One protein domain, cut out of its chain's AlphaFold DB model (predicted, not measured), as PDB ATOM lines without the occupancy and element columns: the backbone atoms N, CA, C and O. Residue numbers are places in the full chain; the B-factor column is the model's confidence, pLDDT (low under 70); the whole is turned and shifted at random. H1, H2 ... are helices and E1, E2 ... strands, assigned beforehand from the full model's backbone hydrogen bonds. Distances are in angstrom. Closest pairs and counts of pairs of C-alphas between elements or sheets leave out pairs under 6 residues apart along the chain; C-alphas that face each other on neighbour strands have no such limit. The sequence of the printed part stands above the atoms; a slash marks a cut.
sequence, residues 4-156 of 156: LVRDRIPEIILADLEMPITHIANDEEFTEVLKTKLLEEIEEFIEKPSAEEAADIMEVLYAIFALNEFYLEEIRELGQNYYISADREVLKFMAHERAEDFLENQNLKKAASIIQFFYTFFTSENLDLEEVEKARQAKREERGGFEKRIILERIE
ATOM      1  N   LEU A   4      11.854 -14.659  83.317       97.56
ATOM      2  CA  LEU A   4      12.393 -13.764  82.299       97.56
ATOM      3  C   LEU A   4      13.219 -14.589  81.308       97.56
ATOM      4  O   LEU A   4      14.165 -15.274  81.698       97.56
ATOM      5  N   VAL A   5      12.865 -14.518  80.029       97.38
ATOM      6  CA  VAL A   5      13.542 -15.253  78.957       97.38
ATOM      7  C   VAL A   5      14.121 -14.301  77.921       97.38
ATOM      8  O   VAL A   5      13.680 -13.159  77.788       97.38
ATOM      9  N   ARG A   6      15.125 -14.779  77.180       97.62
ATOM     10  CA  ARG A   6      15.741 -13.991  76.114       97.62
ATOM     11  C   ARG A   6      14.784 -13.790  74.934       97.62
ATOM     12  O   ARG A   6      13.880 -14.592  74.699       97.62
ATOM     13  N   ASP A   7      15.023 -12.740  74.162       98.12
ATOM     14  CA  ASP A   7      14.114 -12.206  73.143       98.12
ATOM     15  C   ASP A   7      13.636 -13.194  72.070       98.12
ATOM     16  O   ASP A   7      12.584 -12.966  71.464       98.12
ATOM     17  N   ARG A   8      14.420 -14.237  71.783       98.19
ATOM     18  CA  ARG A   8      14.114 -15.265  70.775       98.19
ATOM     19  C   ARG A   8      13.699 -16.600  71.381       98.19
ATOM     20  O   ARG A   8      13.397 -17.530  70.644       98.19
ATOM     21  N   ILE A   9      13.640 -16.718  72.707       97.62
ATOM     22  CA  ILE A   9      13.206 -17.957  73.367       97.62
ATOM     23  C   ILE A   9      11.784 -18.366  72.952       97.62
ATOM     24  O   ILE A   9      11.607 -19.538  72.633       97.62
ATOM     25  N   PRO A  10      10.786 -17.463  72.846       97.50
ATOM     26  CA  PRO A  10       9.467 -17.872  72.357       97.50
ATOM     27  C   PRO A  10       9.500 -18.420  70.924       97.50
ATOM     28  O   PRO A  10       8.779 -19.355  70.599       97.50
ATOM     29  N   GLU A  11      10.357 -17.863  70.068       97.62
ATOM     30  CA  GLU A  11      10.518 -18.302  68.677       97.62
ATOM     31  C   GLU A  11      11.163 -19.699  68.611       97.62
ATOM     32  O   GLU A  11      10.763 -20.518  67.787       97.62
ATOM     33  N   ILE A  12      12.111 -19.983  69.510       97.44
ATOM     34  CA  ILE A  12      12.756 -21.297  69.652       97.44
ATOM     35  C   ILE A  12      11.752 -22.347  70.149       97.44
ATOM     36  O   ILE A  12      11.634 -23.398  69.530       97.44
ATOM     37  N   ILE A  13      10.965 -22.042  71.189       97.12
ATOM     38  CA  ILE A  13       9.934 -22.958  71.721       97.12
ATOM     39  C   ILE A  13       8.902 -23.307  70.633       97.12
ATOM     40  O   ILE A  13       8.574 -24.474  70.431       97.12
ATOM     41  N   LEU A  14       8.446 -22.309  69.865       96.56
ATOM     42  CA  LEU A  14       7.537 -22.532  68.732       96.56
ATOM     43  C   LEU A  14       8.153 -23.414  67.637       96.56
ATOM     44  O   LEU A  14       7.440 -24.197  67.003       96.56
ATOM     45  N   ALA A  15       9.458 -23.285  67.384       96.44
ATOM     46  CA  ALA A  15      10.165 -24.115  66.410       96.44
ATOM     47  C   ALA A  15      10.243 -25.589  66.846       96.44
ATOM     48  O   ALA A  15      10.223 -26.473  65.988       96.44
ATOM     49  N   ASP A  16      10.233 -25.842  68.155       95.69
ATOM     50  CA  ASP A  16      10.211 -27.177  68.761       95.69
ATOM     51  C   ASP A  16       8.794 -27.790  68.849       95.69
ATOM     52  O   ASP A  16       8.604 -28.849  69.445       95.69
ATOM     53  N   LEU A  17       7.802 -27.184  68.175       95.38
ATOM     54  CA  LEU A  17       6.385 -27.586  68.160       95.38
ATOM     55  C   LEU A  17       5.682 -27.486  69.525       95.38
ATOM     56  O   LEU A  17       4.637 -28.110  69.719       95.38
ATOM     57  N   GLU A  18       6.217 -26.673  70.431       96.69
ATOM     58  CA  GLU A  18       5.610 -26.331  71.717       96.69
ATOM     59  C   GLU A  18       5.008 -24.914  71.681       96.69
ATOM     60  O   GLU A  18       5.381 -24.073  70.859       96.69
ATOM     61  N   MET A  19       4.059 -24.620  72.573       95.06
ATOM     62  CA  MET A  19       3.365 -23.330  72.616       95.06
ATOM     63  C   MET A  19       3.788 -22.505  73.843       95.06
ATOM     64  O   MET A  19       3.357 -22.800  74.960       95.06
ATOM     65  N   PRO A  20       4.594 -21.436  73.677       97.31
ATOM     66  CA  PRO A  20       4.964 -20.565  74.782       97.31
ATOM     67  C   PRO A  20       3.813 -19.617  75.126       97.31
ATOM     68  O   PRO A  20       3.295 -18.898  74.268       97.31
ATOM     69  N   ILE A  21       3.453 -19.561  76.405       97.38
ATOM     70  CA  ILE A  21       2.528 -18.561  76.936       97.38
ATOM     71  C   ILE A  21       3.349 -17.463  77.607       97.38
ATOM     72  O   ILE A  21       4.083 -17.735  78.558       97.38
ATOM     73  N   THR A  22       3.250 -16.237  77.089       97.75
ATOM     74  CA  THR A  22       4.121 -15.121  77.481       97.75
ATOM     75  C   THR A  22       3.372 -13.810  77.672       97.75
ATOM     76  O   THR A  22       2.405 -13.544  76.954       97.75
ATOM     77  N   HIS A  23       3.933 -12.921  78.488       97.75
ATOM     78  CA  HIS A  23       3.582 -11.502  78.530       97.75
ATOM     79  C   HIS A  23       4.828 -10.608  78.500       97.75
ATOM     80  O   HIS A  23       5.960 -11.079  78.610       97.75
ATOM     81  N   ILE A  24       4.616  -9.306  78.296       98.06
ATOM     82  CA  ILE A  24       5.682  -8.296  78.309       98.06
ATOM     83  C   ILE A  24       5.654  -7.579  79.651       98.06
ATOM     84  O   ILE A  24       4.622  -7.013  80.019       98.06
ATOM     85  N   ALA A  25       6.786  -7.578  80.351       97.12
ATOM     86  CA  ALA A  25       6.905  -6.916  81.638       97.12
ATOM     87  C   ALA A  25       6.871  -5.384  81.506       97.12
ATOM     88  O   ALA A  25       7.505  -4.792  80.621       97.12
ATOM     89  N   ASN A  26       6.161  -4.727  82.427       95.38
ATOM     90  CA  ASN A  26       6.246  -3.271  82.595       95.38
ATOM     91  C   ASN A  26       7.590  -2.863  83.248       95.38
ATOM     92  O   ASN A  26       8.392  -3.723  83.591       95.38
ATOM     93  N   ASP A  27       7.874  -1.565  83.407       91.31
ATOM     94  CA  ASP A  27       9.172  -1.102  83.943       91.31
ATOM     95  C   ASP A  27       9.483  -1.614  85.364       91.31
ATOM     96  O   ASP A  27      10.618  -2.013  85.647       91.31
ATOM     97  N   GLU A  28       8.490  -1.614  86.255       92.38
ATOM     98  CA  GLU A  28       8.648  -2.055  87.647       92.38
ATOM     99  C   GLU A  28       8.862  -3.569  87.705       92.38
ATOM    100  O   GLU A  28       9.841  -4.048  88.277       92.38
ATOM    101  N   GLU A  29       7.996  -4.317  87.025       95.31
ATOM    102  CA  GLU A  29       8.088  -5.769  86.914       95.31
ATOM    103  C   GLU A  29       9.412  -6.199  86.278       95.31
ATOM    104  O   GLU A  29      10.091  -7.075  86.808       95.31
ATOM    105  N   PHE A  30       9.825  -5.545  85.189       94.56
ATOM    106  CA  PHE A  30      11.060  -5.878  84.485       94.56
ATOM    107  C   PHE A  30      12.301  -5.654  85.358       94.56
ATOM    108  O   PHE A  30      13.251  -6.436  85.315       94.56
ATOM    109  N   THR A  31      12.279  -4.618  86.199       91.94
ATOM    110  CA  THR A  31      13.352  -4.364  87.166       91.94
ATOM    111  C   THR A  31      13.451  -5.487  88.198       91.94
ATOM    112  O   THR A  31      14.553  -5.939  88.509       91.94
ATOM    113  N   GLU A  32      12.322  -5.953  88.732       93.94
ATOM    114  CA  GLU A  32      12.310  -7.014  89.742       93.94
ATOM    115  C   GLU A  32      12.694  -8.374  89.152       93.94
ATOM    116  O   GLU A  32      13.577  -9.049  89.684       93.94
ATOM    117  N   VAL A  33      12.129  -8.746  88.002       95.44
ATOM    118  CA  VAL A  33      12.444 -10.027  87.349       95.44
ATOM    119  C   VAL A  33      13.888 -10.095  86.846       95.44
ATOM    120  O   VAL A  33      14.461 -11.177  86.865       95.44
ATOM    121  N   LEU A  34      14.530  -8.975  86.476       94.81
ATOM    122  CA  LEU A  34      15.971  -8.953  86.183       94.81
ATOM    123  C   LEU A  34      16.828  -9.230  87.421       94.81
ATOM    124  O   LEU A  34      17.831  -9.933  87.318       94.81
ATOM    125  N   LYS A  35      16.455  -8.702  88.595       94.88
ATOM    126  CA  LYS A  35      17.162  -9.007  89.853       94.88
ATOM    127  C   LYS A  35      17.007 -10.480  90.208       94.88
ATOM    128  O   LYS A  35      17.990 -11.116  90.574       94.88
ATOM    129  N   THR A  36      15.796 -11.020  90.075       96.12
ATOM    130  CA  THR A  36      15.545 -12.455  90.251       96.12
ATOM    131  C   THR A  36      16.369 -13.274  89.264       96.12
ATOM    132  O   THR A  36      17.001 -14.239  89.677       96.12
ATOM    133  N   LYS A  37      16.431 -12.852  87.996       97.12
ATOM    134  CA  LYS A  37      17.229 -13.520  86.968       97.12
ATOM    135  C   LYS A  37      18.715 -13.516  87.320       97.12
ATOM    136  O   LYS A  37      19.345 -14.555  87.261       97.12
ATOM    137  N   LEU A  38      19.262 -12.386  87.773       97.31
ATOM    138  CA  LEU A  38      20.665 -12.299  88.189       97.31
ATOM    139  C   LEU A  38      20.990 -13.267  89.334       97.31
ATOM    140  O   LEU A  38      22.061 -13.862  89.337       97.31
ATOM    141  N   LEU A  39      20.085 -13.410  90.305       97.12
ATOM    142  CA  LEU A  39      20.260 -14.365  91.397       97.12
ATOM    143  C   LEU A  39      20.219 -15.814  90.895       97.12
ATOM    144  O   LEU A  39      21.081 -16.585  91.295       97.12
ATOM    145  N   GLU A  40      19.288 -16.145  89.991       96.88
ATOM    146  CA  GLU A  40      19.220 -17.462  89.333       96.88
ATOM    147  C   GLU A  40      20.554 -17.796  88.644       96.88
ATOM    148  O   GLU A  40      21.161 -18.808  88.975       96.88
ATOM    149  N   GLU A  41      21.078 -16.910  87.788       97.94
ATOM    150  CA  GLU A  41      22.337 -17.175  87.065       97.94
ATOM    151  C   GLU A  41      23.555 -17.287  88.004       97.94
ATOM    152  O   GLU A  41      24.490 -18.046  87.753       97.94
ATOM    153  N   ILE A  42      23.571 -16.531  89.110       97.94
ATOM    154  CA  ILE A  42      24.629 -16.642  90.126       97.94
ATOM    155  C   ILE A  42      24.545 -17.988  90.853       97.94
ATOM    156  O   ILE A  42      25.581 -18.596  91.120       97.94
ATOM    157  N   GLU A  43      23.342 -18.446  91.195       98.00
ATOM    158  CA  GLU A  43      23.135 -19.750  91.826       98.00
ATOM    159  C   GLU A  43      23.552 -20.891  90.887       98.00
ATOM    160  O   GLU A  43      24.300 -21.773  91.315       98.00
ATOM    161  N   GLU A  44      23.170 -20.826  89.607       97.75
ATOM    162  CA  GLU A  44      23.574 -21.791  88.574       97.75
ATOM    163  C   GLU A  44      25.103 -21.825  88.405       97.75
ATOM    164  O   GLU A  44      25.714 -22.899  88.404       97.75
ATOM    165  N   PHE A  45      25.751 -20.656  88.385       98.00
ATOM    166  CA  PHE A  45      27.209 -20.561  88.358       98.00
ATOM    167  C   PHE A  45      27.872 -21.175  89.594       98.00
ATOM    168  O   PHE A  45      28.870 -21.879  89.463       98.00
ATOM    169  N   ILE A  46      27.355 -20.915  90.798       97.19
ATOM    170  CA  ILE A  46      27.912 -21.473  92.041       97.19
ATOM    171  C   ILE A  46      27.778 -23.000  92.057       97.19
ATOM    172  O   ILE A  46      28.688 -23.689  92.521       97.19
ATOM    173  N   GLU A  47      26.660 -23.537  91.563       97.75
ATOM    174  CA  GLU A  47      26.451 -24.982  91.462       97.75
ATOM    175  C   GLU A  47      27.391 -25.618  90.428       97.75
ATOM    176  O   GLU A  47      27.953 -26.693  90.672       97.75
ATOM    177  N   LYS A  48      27.596 -24.950  89.287       96.31
ATOM    178  CA  LYS A  48      28.407 -25.456  88.180       96.31
ATOM    179  C   LYS A  48      29.225 -24.339  87.510       96.31
ATOM    180  O   LYS A  48      28.860 -23.869  86.427       96.31
ATOM    181  N   PRO A  49      30.390 -23.977  88.080       96.00
ATOM    182  CA  PRO A  49      31.233 -22.928  87.518       96.00
ATOM    183  C   PRO A  49      31.670 -23.269  86.091       96.00
ATOM    184  O   PRO A  49      32.317 -24.292  85.850       96.00
ATOM    185  N   SER A  50      31.293 -22.426  85.130       97.62
ATOM    186  CA  SER A  50      31.642 -22.584  83.717       97.62
ATOM    187  C   SER A  50      31.599 -21.248  82.976       97.62
ATOM    188  O   SER A  50      31.020 -20.272  83.464       97.62
ATOM    189  N   ALA A  51      32.211 -21.204  81.789       96.06
ATOM    190  CA  ALA A  51      32.170 -20.021  80.935       96.06
ATOM    191  C   ALA A  51      30.733 -19.691  80.496       96.06
ATOM    192  O   ALA A  51      30.373 -18.526  80.341       96.06
ATOM    193  N   GLU A  52      29.903 -20.719  80.343       96.88
ATOM    194  CA  GLU A  52      28.504 -20.631  79.963       96.88
ATOM    195  C   GLU A  52      27.651 -19.970  81.044       96.88
ATOM    196  O   GLU A  52      26.888 -19.066  80.703       96.88
ATOM    197  N   GLU A  53      27.788 -20.375  82.308       98.12
ATOM    198  CA  GLU A  53      27.034 -19.755  83.409       98.12
ATOM    199  C   GLU A  53      27.549 -18.329  83.695       98.12
ATOM    200  O   GLU A  53      26.776 -17.391  83.892       98.12
ATOM    201  N   ALA A  54      28.868 -18.103  83.605       97.25
ATOM    202  CA  ALA A  54      29.443 -16.758  83.711       97.25
ATOM    203  C   ALA A  54      28.924 -15.819  82.608       97.25
ATOM    204  O   ALA A  54      28.683 -14.632  82.846       97.25
ATOM    205  N   ALA A  55      28.732 -16.345  81.398       95.50
ATOM    206  CA  ALA A  55      28.167 -15.601  80.285       95.50
ATOM    207  C   ALA A  55      26.714 -15.173  80.541       95.50
ATOM    208  O   ALA A  55      26.342 -14.065  80.152       95.50
ATOM    209  N   ASP A  56      25.904 -16.006  81.198       97.81
ATOM    210  CA  ASP A  56      24.523 -15.650  81.529       97.81
ATOM    211  C   ASP A  56      24.465 -14.553  82.602       97.81
ATOM    212  O   ASP A  56      23.762 -13.557  82.403       97.81
ATOM    213  N   ILE A  57      25.312 -14.625  83.640       97.94
ATOM    214  CA  ILE A  57      25.490 -13.527  84.609       97.94
ATOM    215  C   ILE A  57      25.826 -12.216  83.885       97.94
ATOM    216  O   ILE A  57      25.196 -11.182  84.120       97.94
ATOM    217  N   MET A  58      26.816 -12.245  82.987       94.75
ATOM    218  CA  MET A  58      27.254 -11.054  82.256       94.75
ATOM    219  C   MET A  58      26.148 -10.478  81.369       94.75
ATOM    220  O   MET A  58      25.996  -9.258  81.299       94.75
ATOM    221  N   GLU A  59      25.353 -11.325  80.716       95.75
ATOM    222  CA  GLU A  59      24.225 -10.882  79.892       95.75
ATOM    223  C   GLU A  59      23.155 -10.159  80.725       95.75
ATOM    224  O   GLU A  59      22.669  -9.099  80.322       95.75
ATOM    225  N   VAL A  60      22.831 -10.679  81.911       96.44
ATOM    226  CA  VAL A  60      21.864 -10.047  82.819       96.44
ATOM    227  C   VAL A  60      22.400  -8.722  83.366       96.44
ATOM    228  O   VAL A  60      21.668  -7.730  83.405       96.44
ATOM    229  N   LEU A  61      23.684  -8.654  83.735       92.25
ATOM    230  CA  LEU A  61      24.321  -7.401  84.159       92.25
ATOM    231  C   LEU A  61      24.261  -6.341  83.057       92.25
ATOM    232  O   LEU A  61      23.919  -5.191  83.330       92.25
ATOM    233  N   TYR A  62      24.528  -6.722  81.807       88.06
ATOM    234  CA  TYR A  62      24.406  -5.807  80.675       88.06
ATOM    235  C   TYR A  62      22.971  -5.309  80.470       88.06
ATOM    236  O   TYR A  62      22.784  -4.120  80.210       88.06
ATOM    237  N   ALA A  63      21.960  -6.161  80.660       90.44
ATOM    238  CA  ALA A  63      20.560  -5.741  80.622       90.44
ATOM    239  C   ALA A  63      20.209  -4.760  81.760       90.44
ATOM    240  O   ALA A  63      19.557  -3.740  81.520       90.44
ATOM    241  N   ILE A  64      20.698  -5.004  82.982       89.25
ATOM    242  CA  ILE A  64      20.537  -4.083  84.120       89.25
ATOM    243  C   ILE A  64      21.195  -2.731  83.821       89.25
ATOM    244  O   ILE A  64      20.631  -1.681  84.131       89.25
ATOM    245  N   PHE A  65      22.375  -2.720  83.209       84.44
ATOM    246  CA  PHE A  65      23.066  -1.478  82.874       84.44
ATOM    247  C   PHE A  65      22.364  -0.685  81.778       84.44
ATOM    248  O   PHE A  65      22.222   0.529  81.919       84.44
ATOM    249  N   ALA A  66      21.840  -1.363  80.757       82.25
ATOM    250  CA  ALA A  66      21.036  -0.728  79.720       82.25
ATOM    251  C   ALA A  66      19.775  -0.055  80.294       82.25
ATOM    252  O   ALA A  66      19.425   1.045  79.871       82.25
ATOM    253  N   LEU A  67      19.129  -0.655  81.305       80.00
ATOM    254  CA  LEU A  67      17.996  -0.036  82.007       80.00
ATOM    255  C   LEU A  67      18.350   1.245  82.761       80.00
ATOM    256  O   LEU A  67      17.507   2.124  82.906       80.00
ATOM    257  N   ASN A  68      19.579   1.339  83.260       70.75
ATOM    258  CA  ASN A  68      20.056   2.502  84.002       70.75
ATOM    259  C   ASN A  68      20.736   3.534  83.085       70.75
ATOM    260  O   ASN A  68      21.487   4.378  83.573       70.75
ATOM    261  N   GLU A  69      20.480   3.453  81.772       69.19
ATOM    262  CA  GLU A  69      21.057   4.316  80.733       69.19
ATOM    263  C   GLU A  69      22.593   4.327  80.733       69.19
ATOM    264  O   GLU A  69      23.228   5.316  80.360       69.19
ATOM    265  N   PHE A  70      23.224   3.226  81.146       62.53
ATOM    266  CA  PHE A  70      24.661   3.071  80.978       62.53
ATOM    267  C   PHE A  70      24.941   2.529  79.579       62.53
ATOM    268  O   PHE A  70      24.536   1.412  79.241       62.53
ATOM    269  N   TYR A  71      25.634   3.307  78.751       59.09
ATOM    270  CA  TYR A  71      25.927   2.887  77.388       59.09
ATOM    271  C   TYR A  71      27.061   1.852  77.393       59.09
ATOM    272  O   TYR A  71      28.154   2.068  77.918       59.09
ATOM    273  N   LEU A  72      26.769   0.689  76.808       53.47
ATOM    274  CA  LEU A  72      27.618  -0.506  76.807       53.47
ATOM    275  C   LEU A  72      29.008  -0.275  76.207       53.47
ATOM    276  O   LEU A  72      29.980  -0.836  76.715       53.47
ATOM    277  N   GLU A  73      29.101   0.560  75.168       51.66
ATOM    278  CA  GLU A  73      30.370   0.982  74.563       51.66
ATOM    279  C   GLU A  73      31.287   1.620  75.615       51.66
ATOM    280  O   GLU A  73      32.458   1.269  75.732       51.66
ATOM    281  N   GLU A  74      30.722   2.469  76.469       53.12
ATOM    282  CA  GLU A  74      31.480   3.218  77.461       53.12
ATOM    283  C   GLU A  74      31.895   2.334  78.659       53.12
ATOM    284  O   GLU A  74      32.982   2.486  79.220       53.12
ATOM    285  N   ILE A  75      31.072   1.343  79.034       56.31
ATOM    286  CA  ILE A  75      31.429   0.338  80.057       56.31
ATOM    287  C   ILE A  75      32.548  -0.589  79.554       56.31
ATOM    288  O   ILE A  75      33.454  -0.938  80.316       56.31
ATOM    289  N   ARG A  76      32.497  -1.005  78.282       50.09
ATOM    290  CA  ARG A  76      33.507  -1.887  77.671       50.09
ATOM    291  C   ARG A  76      34.853  -1.197  77.525       50.09
ATOM    292  O   ARG A  76      35.870  -1.806  77.862       50.09
ATOM    293  N   GLU A  77      34.854   0.067  77.110       52.88
ATOM    294  CA  GLU A  77      36.067   0.882  77.072       52.88
ATOM    295  C   GLU A  77      36.690   1.019  78.470       52.88
ATOM    296  O   GLU A  77      37.903   0.879  78.608       52.88
ATOM    297  N   LEU A  78      35.905   1.184  79.543       52.00
ATOM    298  CA  LEU A  78      36.455   1.186  80.907       52.00
ATOM    299  C   LEU A  78      37.020  -0.169  81.336       52.00
ATOM    300  O   LEU A  78      38.101  -0.208  81.919       52.00
ATOM    301  N   GLY A  79      36.306  -1.267  81.071       51.38
ATOM    302  CA  GLY A  79      36.700  -2.609  81.510       51.38
ATOM    303  C   GLY A  79      37.989  -3.105  80.849       51.38
ATOM    304  O   GLY A  79      38.847  -3.669  81.523       51.38
ATOM    305  N   GLN A  80      38.171  -2.837  79.552       45.09
ATOM    306  CA  GLN A  80      39.416  -3.176  78.850       45.09
ATOM    307  C   GLN A  80      40.583  -2.267  79.268       45.09
ATOM    308  O   GLN A  80      41.710  -2.739  79.419       45.09
ATOM    309  N   ASN A  81      40.320  -0.986  79.546       43.53
ATOM    310  CA  ASN A  81      41.353  -0.042  79.981       43.53
ATOM    311  C   ASN A  81      41.774  -0.220  81.452       43.53
ATOM    312  O   ASN A  81      42.928   0.050  81.784       43.53
ATOM    313  N   TYR A  82      40.897  -0.727  82.327       46.69
ATOM    314  CA  TYR A  82      41.273  -1.119  83.693       46.69
ATOM    315  C   TYR A  82      42.137  -2.391  83.719       46.69
ATOM    316  O   TYR A  82      42.954  -2.552  84.626       46.69
ATOM    317  N   TYR A  83      41.987  -3.265  82.715       39.19
ATOM    318  CA  TYR A  83      42.758  -4.504  82.589       39.19
ATOM    319  C   TYR A  83      44.132  -4.305  81.914       39.19
ATOM    320  O   TYR A  83      45.052  -5.065  82.202       39.19
ATOM    321  N   ILE A  84      44.316  -3.286  81.053       38.62
ATOM    322  CA  ILE A  84      45.538  -3.164  80.225       38.62
ATOM    323  C   ILE A  84      46.496  -2.031  80.630       38.62
ATOM    324  O   ILE A  84      47.685  -2.126  80.324       38.62
ATOM    325  N   SER A  85      46.096  -0.999  81.377       32.31
ATOM    326  CA  SER A  85      47.090  -0.008  81.814       32.31
ATOM    327  C   SER A  85      46.764   0.640  83.145       32.31
ATOM    328  O   SER A  85      45.824   1.422  83.268       32.31
ATOM    329  N   ALA A  86      47.669   0.442  84.099       38.62
ATOM    330  CA  ALA A  86      47.845   1.286  85.275       38.62
ATOM    331  C   ALA A  86      48.248   2.746  84.941       38.62
ATOM    332  O   ALA A  86      48.766   3.441  85.811       38.62
ATOM    333  N   ASP A  87      47.996   3.239  83.723       39.31
ATOM    334  CA  ASP A  87      48.347   4.590  83.290       39.31
ATOM    335  C   ASP A  87      47.113   5.360  82.819       39.31
ATOM    336  O   ASP A  87      46.595   5.183  81.716       39.31
ATOM    337  N   ARG A  88      46.666   6.292  83.670       44.25
ATOM    338  CA  ARG A  88      45.581   7.247  83.382       44.25
ATOM    339  C   ARG A  88      45.820   8.090  82.120       44.25
ATOM    340  O   ARG A  88      44.881   8.731  81.655       44.25
ATOM    341  N   GLU A  89      47.041   8.142  81.590       40.53
ATOM    342  CA  GLU A  89      47.374   8.931  80.399       40.53
ATOM    343  C   GLU A  89      46.870   8.314  79.089       40.53
ATOM    344  O   GLU A  89      46.497   9.057  78.182       40.53
ATOM    345  N   VAL A  90      46.766   6.984  78.990       41.56
ATOM    346  CA  VAL A  90      46.279   6.320  77.764       41.56
ATOM    347  C   VAL A  90      44.779   6.575  77.565       41.56
ATOM    348  O   VAL A  90      44.339   6.881  76.457       41.56
ATOM    349  N   LEU A  91      44.015   6.586  78.664       40.03
ATOM    350  CA  LEU A  91      42.595   6.962  78.690       40.03
ATOM    351  C   LEU A  91      42.353   8.406  78.219       40.03
ATOM    352  O   LEU A  91      41.364   8.672  77.541       40.03
ATOM    353  N   LYS A  92      43.273   9.332  78.524       39.84
ATOM    354  CA  LYS A  92      43.199  10.725  78.051       39.84
ATOM    355  C   LYS A  92      43.477  10.871  76.556       39.84
ATOM    356  O   LYS A  92      43.048  11.852  75.959       39.84
ATOM    357  N   PHE A  93      44.209   9.935  75.954       38.34
ATOM    358  CA  PHE A  93      44.622  10.035  74.554       38.34
ATOM    359  C   PHE A  93      43.558   9.503  73.581       38.34
ATOM    360  O   PHE A  93      43.469   9.987  72.454       38.34
ATOM    361  N   MET A  94      42.742   8.529  74.002       35.69
ATOM    362  CA  MET A  94      41.752   7.882  73.126       35.69
ATOM    363  C   MET A  94      40.377   8.555  73.112       35.69
ATOM    364  O   MET A  94      39.611   8.344  72.175       35.69
ATOM    365  N   ALA A  95      40.078   9.412  74.084       38.62
ATOM    366  CA  ALA A  95      38.788  10.069  74.176       38.62
ATOM    367  C   ALA A  95      38.917  11.591  74.041       38.62
ATOM    368  O   ALA A  95      39.355  12.293  74.949       38.62
ATOM    369  N   HIS A  96      38.491  12.109  72.887       41.41
ATOM    370  CA  HIS A  96      38.053  13.501  72.763       41.41
ATOM    371  C   HIS A  96      36.987  13.800  73.822       41.41
ATOM    372  O   HIS A  96      36.116  12.952  73.970       41.41
ATOM    373  N   GLU A  97      37.066  14.973  74.475       43.12
ATOM    374  CA  GLU A  97      36.140  15.706  75.388       43.12
ATOM    375  C   GLU A  97      35.098  14.927  76.238       43.12
ATOM    376  O   GLU A  97      34.897  15.259  77.398       43.12
ATOM    377  N   ARG A  98      34.476  13.860  75.733       49.50
ATOM    378  CA  ARG A  98      33.539  12.951  76.408       49.50
ATOM    379  C   ARG A  98      34.111  12.153  77.580       49.50
ATOM    380  O   ARG A  98      33.357  11.893  78.509       49.50
ATOM    381  N   ALA A  99      35.386  11.746  77.581       50.94
ATOM    382  CA  ALA A  99      35.894  10.911  78.684       50.94
ATOM    383  C   ALA A  99      36.023  11.649  80.016       50.94
ATOM    384  O   ALA A  99      35.945  11.000  81.056       50.94
ATOM    385  N   GLU A 100      36.236  12.965  80.017       49.22
ATOM    386  CA  GLU A 100      36.376  13.709  81.273       49.22
ATOM    387  C   GLU A 100      35.023  13.840  81.986       49.22
ATOM    388  O   GLU A 100      34.924  13.445  83.147       49.22
ATOM    389  N   ASP A 101      33.958  14.222  81.269       49.47
ATOM    390  CA  ASP A 101      32.581  14.224  81.796       49.47
ATOM    391  C   ASP A 101      32.125  12.811  82.216       49.47
ATOM    392  O   ASP A 101      31.433  12.611  83.220       49.47
ATOM    393  N   PHE A 102      32.559  11.795  81.471       51.41
ATOM    394  CA  PHE A 102      32.244  10.393  81.721       51.41
ATOM    395  C   PHE A 102      32.968   9.827  82.959       51.41
ATOM    396  O   PHE A 102      32.362   9.131  83.779       51.41
ATOM    397  N   LEU A 103      34.240  10.191  83.165       53.66
ATOM    398  CA  LEU A 103      35.009   9.872  84.371       53.66
ATOM    399  C   LEU A 103      34.477  10.587  85.615       53.66
ATOM    400  O   LEU A 103      34.902  10.247  86.716       53.66
ATOM    401  N   GLU A 104      33.562  11.542  85.508       61.78
ATOM    402  CA  GLU A 104      32.888  12.140  86.664       61.78
ATOM    403  C   GLU A 104      31.566  11.442  87.016       61.78
ATOM    404  O   GLU A 104      31.114  11.530  88.165       61.78
ATOM    405  N   ASN A 105      30.997  10.643  86.106       68.31
ATOM    406  CA  ASN A 105      29.741   9.945  86.350       68.31
ATOM    407  C   ASN A 105      29.909   8.795  87.365       68.31
ATOM    408  O   ASN A 105      30.433   7.714  87.086       68.31
ATOM    409  N   GLN A 106      29.413   9.026  88.582       71.00
ATOM    410  CA  GLN A 106      29.490   8.071  89.690       71.00
ATOM    411  C   GLN A 106      28.731   6.764  89.432       71.00
ATOM    412  O   GLN A 106      29.087   5.734  90.001       71.00
ATOM    413  N   ASN A 107      27.692   6.779  88.600       70.62
ATOM    414  CA  ASN A 107      26.911   5.583  88.308       70.62
ATOM    415  C   ASN A 107      27.627   4.682  87.293       70.62
ATOM    416  O   ASN A 107      27.709   3.473  87.508       70.62
ATOM    417  N   LEU A 108      28.264   5.271  86.278       68.88
ATOM    418  CA  LEU A 108      29.108   4.543  85.326       68.88
ATOM    419  C   LEU A 108      30.323   3.908  86.015       68.88
ATOM    420  O   LEU A 108      30.622   2.737  85.788       68.88
ATOM    421  N   LYS A 109      30.955   4.614  86.963       73.12
ATOM    422  CA  LYS A 109      32.013   4.036  87.815       73.12
ATOM    423  C   LYS A 109      31.547   2.816  88.602       73.12
ATOM    424  O   LYS A 109      32.294   1.843  88.718       73.12
ATOM    425  N   LYS A 110      30.331   2.857  89.159       75.75
ATOM    426  CA  LYS A 110      29.753   1.714  89.881       75.75
ATOM    427  C   LYS A 110      29.527   0.535  88.936       75.75
ATOM    428  O   LYS A 110      29.943  -0.566  89.275       75.75
ATOM    429  N   ALA A 111      28.946   0.772  87.758       78.19
ATOM    430  CA  ALA A 111      28.719  -0.269  86.755       78.19
ATOM    431  C   ALA A 111      30.038  -0.933  86.321       78.19
ATOM    432  O   ALA A 111      30.173  -2.154  86.388       78.19
ATOM    433  N   ALA A 112      31.051  -0.128  85.990       75.38
ATOM    434  CA  ALA A 112      32.385  -0.617  85.651       75.38
ATOM    435  C   ALA A 112      33.040  -1.399  86.802       75.38
ATOM    436  O   ALA A 112      33.650  -2.437  86.565       75.38
ATOM    437  N   SER A 113      32.873  -0.954  88.053       80.06
ATOM    438  CA  SER A 113      33.401  -1.677  89.220       80.06
ATOM    439  C   SER A 113      32.740  -3.046  89.398       80.06
ATOM    440  O   SER A 113      33.419  -4.002  89.758       80.06
ATOM    441  N   ILE A 114      31.437  -3.156  89.123       87.00
ATOM    442  CA  ILE A 114      30.711  -4.432  89.173       87.00
ATOM    443  C   ILE A 114      31.218  -5.374  88.076       87.00
ATOM    444  O   ILE A 114      31.541  -6.520  88.369       87.00
ATOM    445  N   ILE A 115      31.368  -4.893  86.837       84.44
ATOM    446  CA  ILE A 115      31.952  -5.693  85.747       84.44
ATOM    447  C   ILE A 115      33.366  -6.157  86.092       84.44
ATOM    448  O   ILE A 115      33.680  -7.339  85.966       84.44
ATOM    449  N   GLN A 116      34.208  -5.247  86.585       81.88
ATOM    450  CA  GLN A 116      35.569  -5.580  86.994       81.88
ATOM    451  C   GLN A 116      35.582  -6.630  88.108       81.88
ATOM    452  O   GLN A 116      36.421  -7.533  88.088       81.88
ATOM    453  N   PHE A 117      34.663  -6.531  89.070       91.06
ATOM    454  CA  PHE A 117      34.509  -7.532  90.118       91.06
ATOM    455  C   PHE A 117      34.214  -8.913  89.521       91.06
ATOM    456  O   PHE A 117      34.945  -9.851  89.829       91.06
ATOM    457  N   PHE A 118      33.230  -9.035  88.624       91.44
ATOM    458  CA  PHE A 118      32.881 -10.324  88.017       91.44
ATOM    459  C   PHE A 118      34.007 -10.899  87.156       91.44
ATOM    460  O   PHE A 118      34.330 -12.070  87.306       91.44
ATOM    461  N   TYR A 119      34.699 -10.094  86.345       86.88
ATOM    462  CA  TYR A 119      35.871 -10.581  85.605       86.88
ATOM    463  C   TYR A 119      36.992 -11.072  86.521       86.88
ATOM    464  O   TYR A 119      37.609 -12.106  86.261       86.88
ATOM    465  N   THR A 120      37.243 -10.359  87.618       88.31
ATOM    466  CA  THR A 120      38.239 -10.778  88.613       88.31
ATOM    467  C   THR A 120      37.812 -12.083  89.283       88.31
ATOM    468  O   THR A 120      38.629 -12.987  89.444       88.31
ATOM    469  N   PHE A 121      36.529 -12.199  89.628       92.25
ATOM    470  CA  PHE A 121      35.947 -13.394  90.224       92.25
ATOM    471  C   PHE A 121      36.030 -14.602  89.279       92.25
ATOM    472  O   PHE A 121      36.592 -15.624  89.659       92.25
ATOM    473  N   PHE A 122      35.610 -14.472  88.019       92.25
ATOM    474  CA  PHE A 122      35.720 -15.544  87.023       92.25
ATOM    475  C   PHE A 122      37.170 -15.982  86.798       92.25
ATOM    476  O   PHE A 122      37.454 -17.175  86.737       92.25
ATOM    477  N   THR A 123      38.110 -15.030  86.771       90.50
ATOM    478  CA  THR A 123      39.544 -15.348  86.691       90.50
ATOM    479  C   THR A 123      40.004 -16.152  87.912       90.50
ATOM    480  O   THR A 123      40.795 -17.084  87.772       90.50
ATOM    481  N   SER A 124      39.510 -15.832  89.115       93.75
ATOM    482  CA  SER A 124      39.839 -16.586  90.335       93.75
ATOM    483  C   SER A 124      39.258 -18.005  90.352       93.75
ATOM    484  O   SER A 124      39.864 -18.899  90.939       93.75
ATOM    485  N   GLU A 125      38.165 -18.230  89.621       94.62
ATOM    486  CA  GLU A 125      37.585 -19.551  89.349       94.62
ATOM    487  C   GLU A 125      38.289 -20.286  88.184       94.62
ATOM    488  O   GLU A 125      37.858 -21.356  87.764       94.62
ATOM    489  N   ASN A 126      39.419 -19.757  87.688       95.62
ATOM    490  CA  ASN A 126      40.203 -20.275  86.556       95.62
ATOM    491  C   ASN A 126      39.451 -20.304  85.215       95.62
ATOM    492  O   ASN A 126      39.752 -21.138  84.360       95.62
ATOM    493  N   LEU A 127      38.491 -19.399  85.017       94.38
ATOM    494  CA  LEU A 127      37.788 -19.254  83.744       94.38
ATOM    495  C   LEU A 127      38.544 -18.316  82.801       94.38
ATOM    496  O   LEU A 127      39.055 -17.274  83.220       94.38
ATOM    497  N   ASP A 128      38.570 -18.666  81.516       91.25
ATOM    498  CA  ASP A 128      39.066 -17.784  80.465       91.25
ATOM    499  C   ASP A 128      37.993 -16.745  80.109       91.25
ATOM    500  O   ASP A 128      36.900 -17.069  79.639       91.25
ATOM    501  N   LEU A 129      38.310 -15.469  80.326       88.31
ATOM    502  CA  LEU A 129      37.404 -14.361  80.030       88.31
ATOM    503  C   LEU A 129      37.076 -14.252  78.536       88.31
ATOM    504  O   LEU A 129      35.991 -13.783  78.184       88.31
ATOM    505  N   GLU A 130      37.982 -14.685  77.655       87.69
ATOM    506  CA  GLU A 130      37.712 -14.731  76.222       87.69
ATOM    507  C   GLU A 130      36.640 -15.780  75.903       87.69
ATOM    508  O   GLU A 130      35.749 -15.527  75.091       87.69
ATOM    509  N   GLU A 131      36.679 -16.939  76.567       90.62
ATOM    510  CA  GLU A 131      35.660 -17.982  76.427       90.62
ATOM    511  C   GLU A 131      34.311 -17.536  76.994       90.62
ATOM    512  O   GLU A 131      33.289 -17.732  76.336       90.62
ATOM    513  N   VAL A 132      34.299 -16.860  78.150       90.81
ATOM    514  CA  VAL A 132      33.081 -16.268  78.735       90.81
ATOM    515  C   VAL A 132      32.428 -15.295  77.752       90.81
ATOM    516  O   VAL A 132      31.233 -15.384  77.466       90.81
ATOM    517  N   GLU A 133      33.202 -14.366  77.190       88.56
ATOM    518  CA  GLU A 133      32.661 -13.365  76.272       88.56
ATOM    519  C   GLU A 133      32.208 -13.985  74.941       88.56
ATOM    520  O   GLU A 133      31.158 -13.600  74.418       88.56
ATOM    521  N   LYS A 134      32.933 -14.984  74.417       88.94
ATOM    522  CA  LYS A 134      32.502 -15.765  73.246       88.94
ATOM    523  C   LYS A 134      31.190 -16.497  73.512       88.94
ATOM    524  O   LYS A 134      30.279 -16.411  72.691       88.94
ATOM    525  N   ALA A 135      31.069 -17.178  74.651       93.94
ATOM    526  CA  ALA A 135      29.853 -17.886  75.038       93.94
ATOM    527  C   ALA A 135      28.667 -16.920  75.166       93.94
ATOM    528  O   ALA A 135      27.580 -17.195  74.653       93.94
ATOM    529  N   ARG A 136      28.883 -15.744  75.767       96.00
ATOM    530  CA  ARG A 136      27.856 -14.702  75.888       96.00
ATOM    531  C   ARG A 136      27.387 -14.202  74.528       96.00
ATOM    532  O   ARG A 136      26.180 -14.152  74.287       96.00
ATOM    533  N   GLN A 137      28.322 -13.854  73.641       91.69
ATOM    534  CA  GLN A 137      28.011 -13.395  72.287       91.69
ATOM    535  C   GLN A 137      27.263 -14.468  71.497       91.69
ATOM    536  O   GLN A 137      26.199 -14.171  70.964       91.69
ATOM    537  N   ALA A 138      27.738 -15.715  71.512       94.06
ATOM    538  CA  ALA A 138      27.082 -16.831  70.835       94.06
ATOM    539  C   ALA A 138      25.647 -17.047  71.348       94.06
ATOM    540  O   ALA A 138      24.703 -17.077  70.557       94.06
ATOM    541  N   LYS A 139      25.441 -17.099  72.674       95.81
ATOM    542  CA  LYS A 139      24.097 -17.218  73.266       95.81
ATOM    543  C   LYS A 139      23.207 -16.034  72.883       95.81
ATOM    544  O   LYS A 139      22.018 -16.220  72.638       95.81
ATOM    545  N   ARG A 140      23.745 -14.810  72.845       93.88
ATOM    546  CA  ARG A 140      22.988 -13.605  72.463       93.88
ATOM    547  C   ARG A 140      22.634 -13.604  70.975       93.88
ATOM    548  O   ARG A 140      21.531 -13.208  70.614       93.88
ATOM    549  N   GLU A 141      23.524 -14.079  70.114       94.94
ATOM    550  CA  GLU A 141      23.254 -14.264  68.688       94.94
ATOM    551  C   GLU A 141      22.193 -15.330  68.435       94.94
ATOM    552  O   GLU A 141      21.350 -15.134  67.566       94.94
ATOM    553  N   GLU A 142      22.203 -16.425  69.194       96.88
ATOM    554  CA  GLU A 142      21.233 -17.516  69.081       96.88
ATOM    555  C   GLU A 142      19.865 -17.116  69.656       96.88
ATOM    556  O   GLU A 142      18.838 -17.243  68.988       96.88
ATOM    557  N   ARG A 143      19.850 -16.581  70.883       97.12
ATOM    558  CA  ARG A 143      18.648 -16.453  71.727       97.12
ATOM    559  C   ARG A 143      18.178 -15.013  71.929       97.12
ATOM    560  O   ARG A 143      17.099 -14.805  72.474       97.12
ATOM    561  N   GLY A 144      18.949 -14.023  71.488       95.38
ATOM    562  CA  GLY A 144      18.717 -12.608  71.785       95.38
ATOM    563  C   GLY A 144      19.196 -12.193  73.181       95.38
ATOM    564  O   GLY A 144      19.806 -12.989  73.903       95.38
ATOM    565  N   GLY A 145      18.946 -10.930  73.527       95.06
ATOM    566  CA  GLY A 145      19.145 -10.386  74.870       95.06
ATOM    567  C   GLY A 145      17.833 -10.361  75.647       95.06
ATOM    568  O   GLY A 145      17.039 -11.286  75.520       95.06
ATOM    569  N   PHE A 146      17.605  -9.315  76.437       96.50
ATOM    570  CA  PHE A 146      16.394  -9.135  77.251       96.50
ATOM    571  C   PHE A 146      15.621  -7.856  76.886       96.50
ATOM    572  O   PHE A 146      14.803  -7.367  77.666       96.50
ATOM    573  N   GLU A 147      15.887  -7.275  75.717       93.06
ATOM    574  CA  GLU A 147      15.349  -5.982  75.295       93.06
ATOM    575  C   GLU A 147      13.826  -5.998  75.111       93.06
ATOM    576  O   GLU A 147      13.172  -4.975  75.327       93.06
ATOM    577  N   LYS A 148      13.240  -7.149  74.757       96.06
ATOM    578  CA  LYS A 148      11.787  -7.316  74.610       96.06
ATOM    579  C   LYS A 148      11.067  -7.562  75.941       96.06
ATOM    580  O   LYS A 148       9.840  -7.552  75.943       96.06
ATOM    581  N   ARG A 149      11.785  -7.767  77.057       97.00
ATOM    582  CA  ARG A 149      11.216  -7.921  78.415       97.00
ATOM    583  C   ARG A 149      10.178  -9.046  78.535       97.00
ATOM    584  O   ARG A 149       9.119  -8.874  79.138       97.00
ATOM    585  N   ILE A 150      10.463 -10.181  77.905       98.06
ATOM    586  CA  ILE A 150       9.508 -11.280  77.773       98.06
ATOM    587  C   ILE A 150       9.534 -12.157  79.020       98.06
ATOM    588  O   ILE A 150      10.571 -12.721  79.370       98.06
ATOM    589  N   ILE A 151       8.371 -12.333  79.635       98.12
ATOM    590  CA  ILE A 151       8.158 -13.311  80.695       98.12
ATOM    591  C   ILE A 151       7.471 -14.533  80.096       98.12
ATOM    592  O   ILE A 151       6.443 -14.416  79.434       98.12
ATOM    593  N   LEU A 152       8.053 -15.707  80.320       97.50
ATOM    594  CA  LEU A 152       7.467 -16.998  79.986       97.50
ATOM    595  C   LEU A 152       6.695 -17.524  81.197       97.50
ATOM    596  O   LEU A 152       7.295 -17.840  82.224       97.50
ATOM    597  N   GLU A 153       5.375 -17.642  81.074       96.44
ATOM    598  CA  GLU A 153       4.499 -18.159  82.129       96.44
ATOM    599  C   GLU A 153       4.538 -19.694  82.191       96.44
ATOM    600  O   GLU A 153       4.648 -20.293  83.271       96.44
ATOM    601  N   ARG A 154       4.409 -20.331  81.018       95.44
ATOM    602  CA  ARG A 154       4.386 -21.789  80.822       95.44
ATOM    603  C   ARG A 154       4.562 -22.166  79.347       95.44
ATOM    604  O   ARG A 154       4.479 -21.309  78.470       95.44
ATOM    605  N   ILE A 155       4.756 -23.460  79.115       95.62
ATOM    606  CA  ILE A 155       4.816 -24.103  77.801       95.62
ATOM    607  C   ILE A 155       3.678 -25.136  77.730       95.62
ATOM    608  O   ILE A 155       3.444 -25.836  78.722       95.62
ATOM    609  N   GLU A 156       2.955 -25.184  76.607       93.50
ATOM    610  CA  GLU A 156       1.855 -26.123  76.307       93.50
ATOM    611  C   GLU A 156       2.174 -27.052  75.127       93.50
ATOM    612  O   GLU A 156       2.865 -26.600  74.182       93.50
TER     613      GLU A 156
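What this domain is: This is residues 4 to 156 of the 156 residues of an uncharacterized protein of Candidatus Beckwithbacteria bacterium (UniProt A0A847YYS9). Three long helices, H2, H3 and H7, stand side by side with neighbours running opposite ways and H3 between the other two; H8 crosses H3, and H4 crosses H7. At one end of the elongated whole a small two-stranded ribbon, E1 and E2, has H1 packed on it with residues 9 to 14; at the other end the short helices H5 and H6 are only loosely attached, and residues 84 to 89 stick out. The printed part has 153 residues, with eight named helices and two named strands in the order H1, E1, H2, H3, H4, H5, H6, H7, H8, E2. The sheet has the order E1 - E2 and is antiparallel, and the class is mostly helix. The whole is compact by its radius of gyration of the C-alphas, 17.3 A, and spans 58 by 34 by 23 A.

Where its parts are: Start at Leu 4 and go on to C-alpha 9 at (13.206, -17.957, 73.367), where H1 begins; it holds residues 9 to 15. Strand E1 follows at residues 20 to 24. From Asp 27 you enter H2, residues 27 to 47, the longest helix at 30.4 A. Find C-alpha 51 at (32.170, -20.021, 80.935), from which H3 runs 24.5 A over residues 51 to 67. H4, residues 72 to 84, is 18.4 A long. Next come H5, residues 88 to 94, and H6, residues 98 to 104. H7, residues 106 to 124, covers 26.7 A, and H8, residues 129 to 143, covers 20.6 A. Strand E2, residues 150 to 155, ends at C-alpha 155, (4.816, -24.103, 77.801).

How they stand to each other: Look first at H3, the hub, which touches four helices. It forms a helical hairpin with H2, at a shallow tilt of 19 degrees, opposite ways; their closest C-alphas, of Phe 45 and Glu 53, are 5.0 A apart. H3 touches H7 at a shallow tilt of 3 degrees, opposite ways, closest at the C-alphas of Phe 65 and Ala 111, 7.0 A. H3 touches H8 at 69 degrees, a steep tilt only just short of about perpendicular, with the C-alphas of Ala 51 and Val 132 closest at 4.4 A. H3 and H4 only just touch, only at the corner, with 3 pairs of C-alphas within 8 A; Ala 66 and Leu 72 are closest at 7.2 A. H4 touches residues 108 to 116 of H7 at a steep tilt of 53 degrees, the same way, and the closest C-alphas are those of Ile 75 and Ala 112, 5.8 A. H5 is close to H6 but not clearly touching, the C-alphas of Lys 92 and Ala 99 being closest at 7.3 A. At the other end, E1 and E2 are antiparallel, at 156 degrees; look for N 153 and O 21 at 2.8 A and N 21 and O 154 at 2.9 A, both within hydrogen-bond range. H1 comes closest to E1 at the C-alphas of Pro 10 and Pro 20, 5.8 A. In H1, H2, H3, H4, H6, H7 and H8 every O i to N i+4 pair is within hydrogen-bond range; in H5, 2 of 3 are.

The domain as a whole: The two C-alphas farthest apart are those of Glu 89 and Glu 156, 57.6 A. The printed part has no cut and ends at residue 156, the chain's last. No link is long; the link from H8 to E2, with 6 residues, is short, and the other eight are tight. The mean pLDDT of the printed part is 82.0; look for values under 70 in residues 69 to 105 and residue 108 of this model.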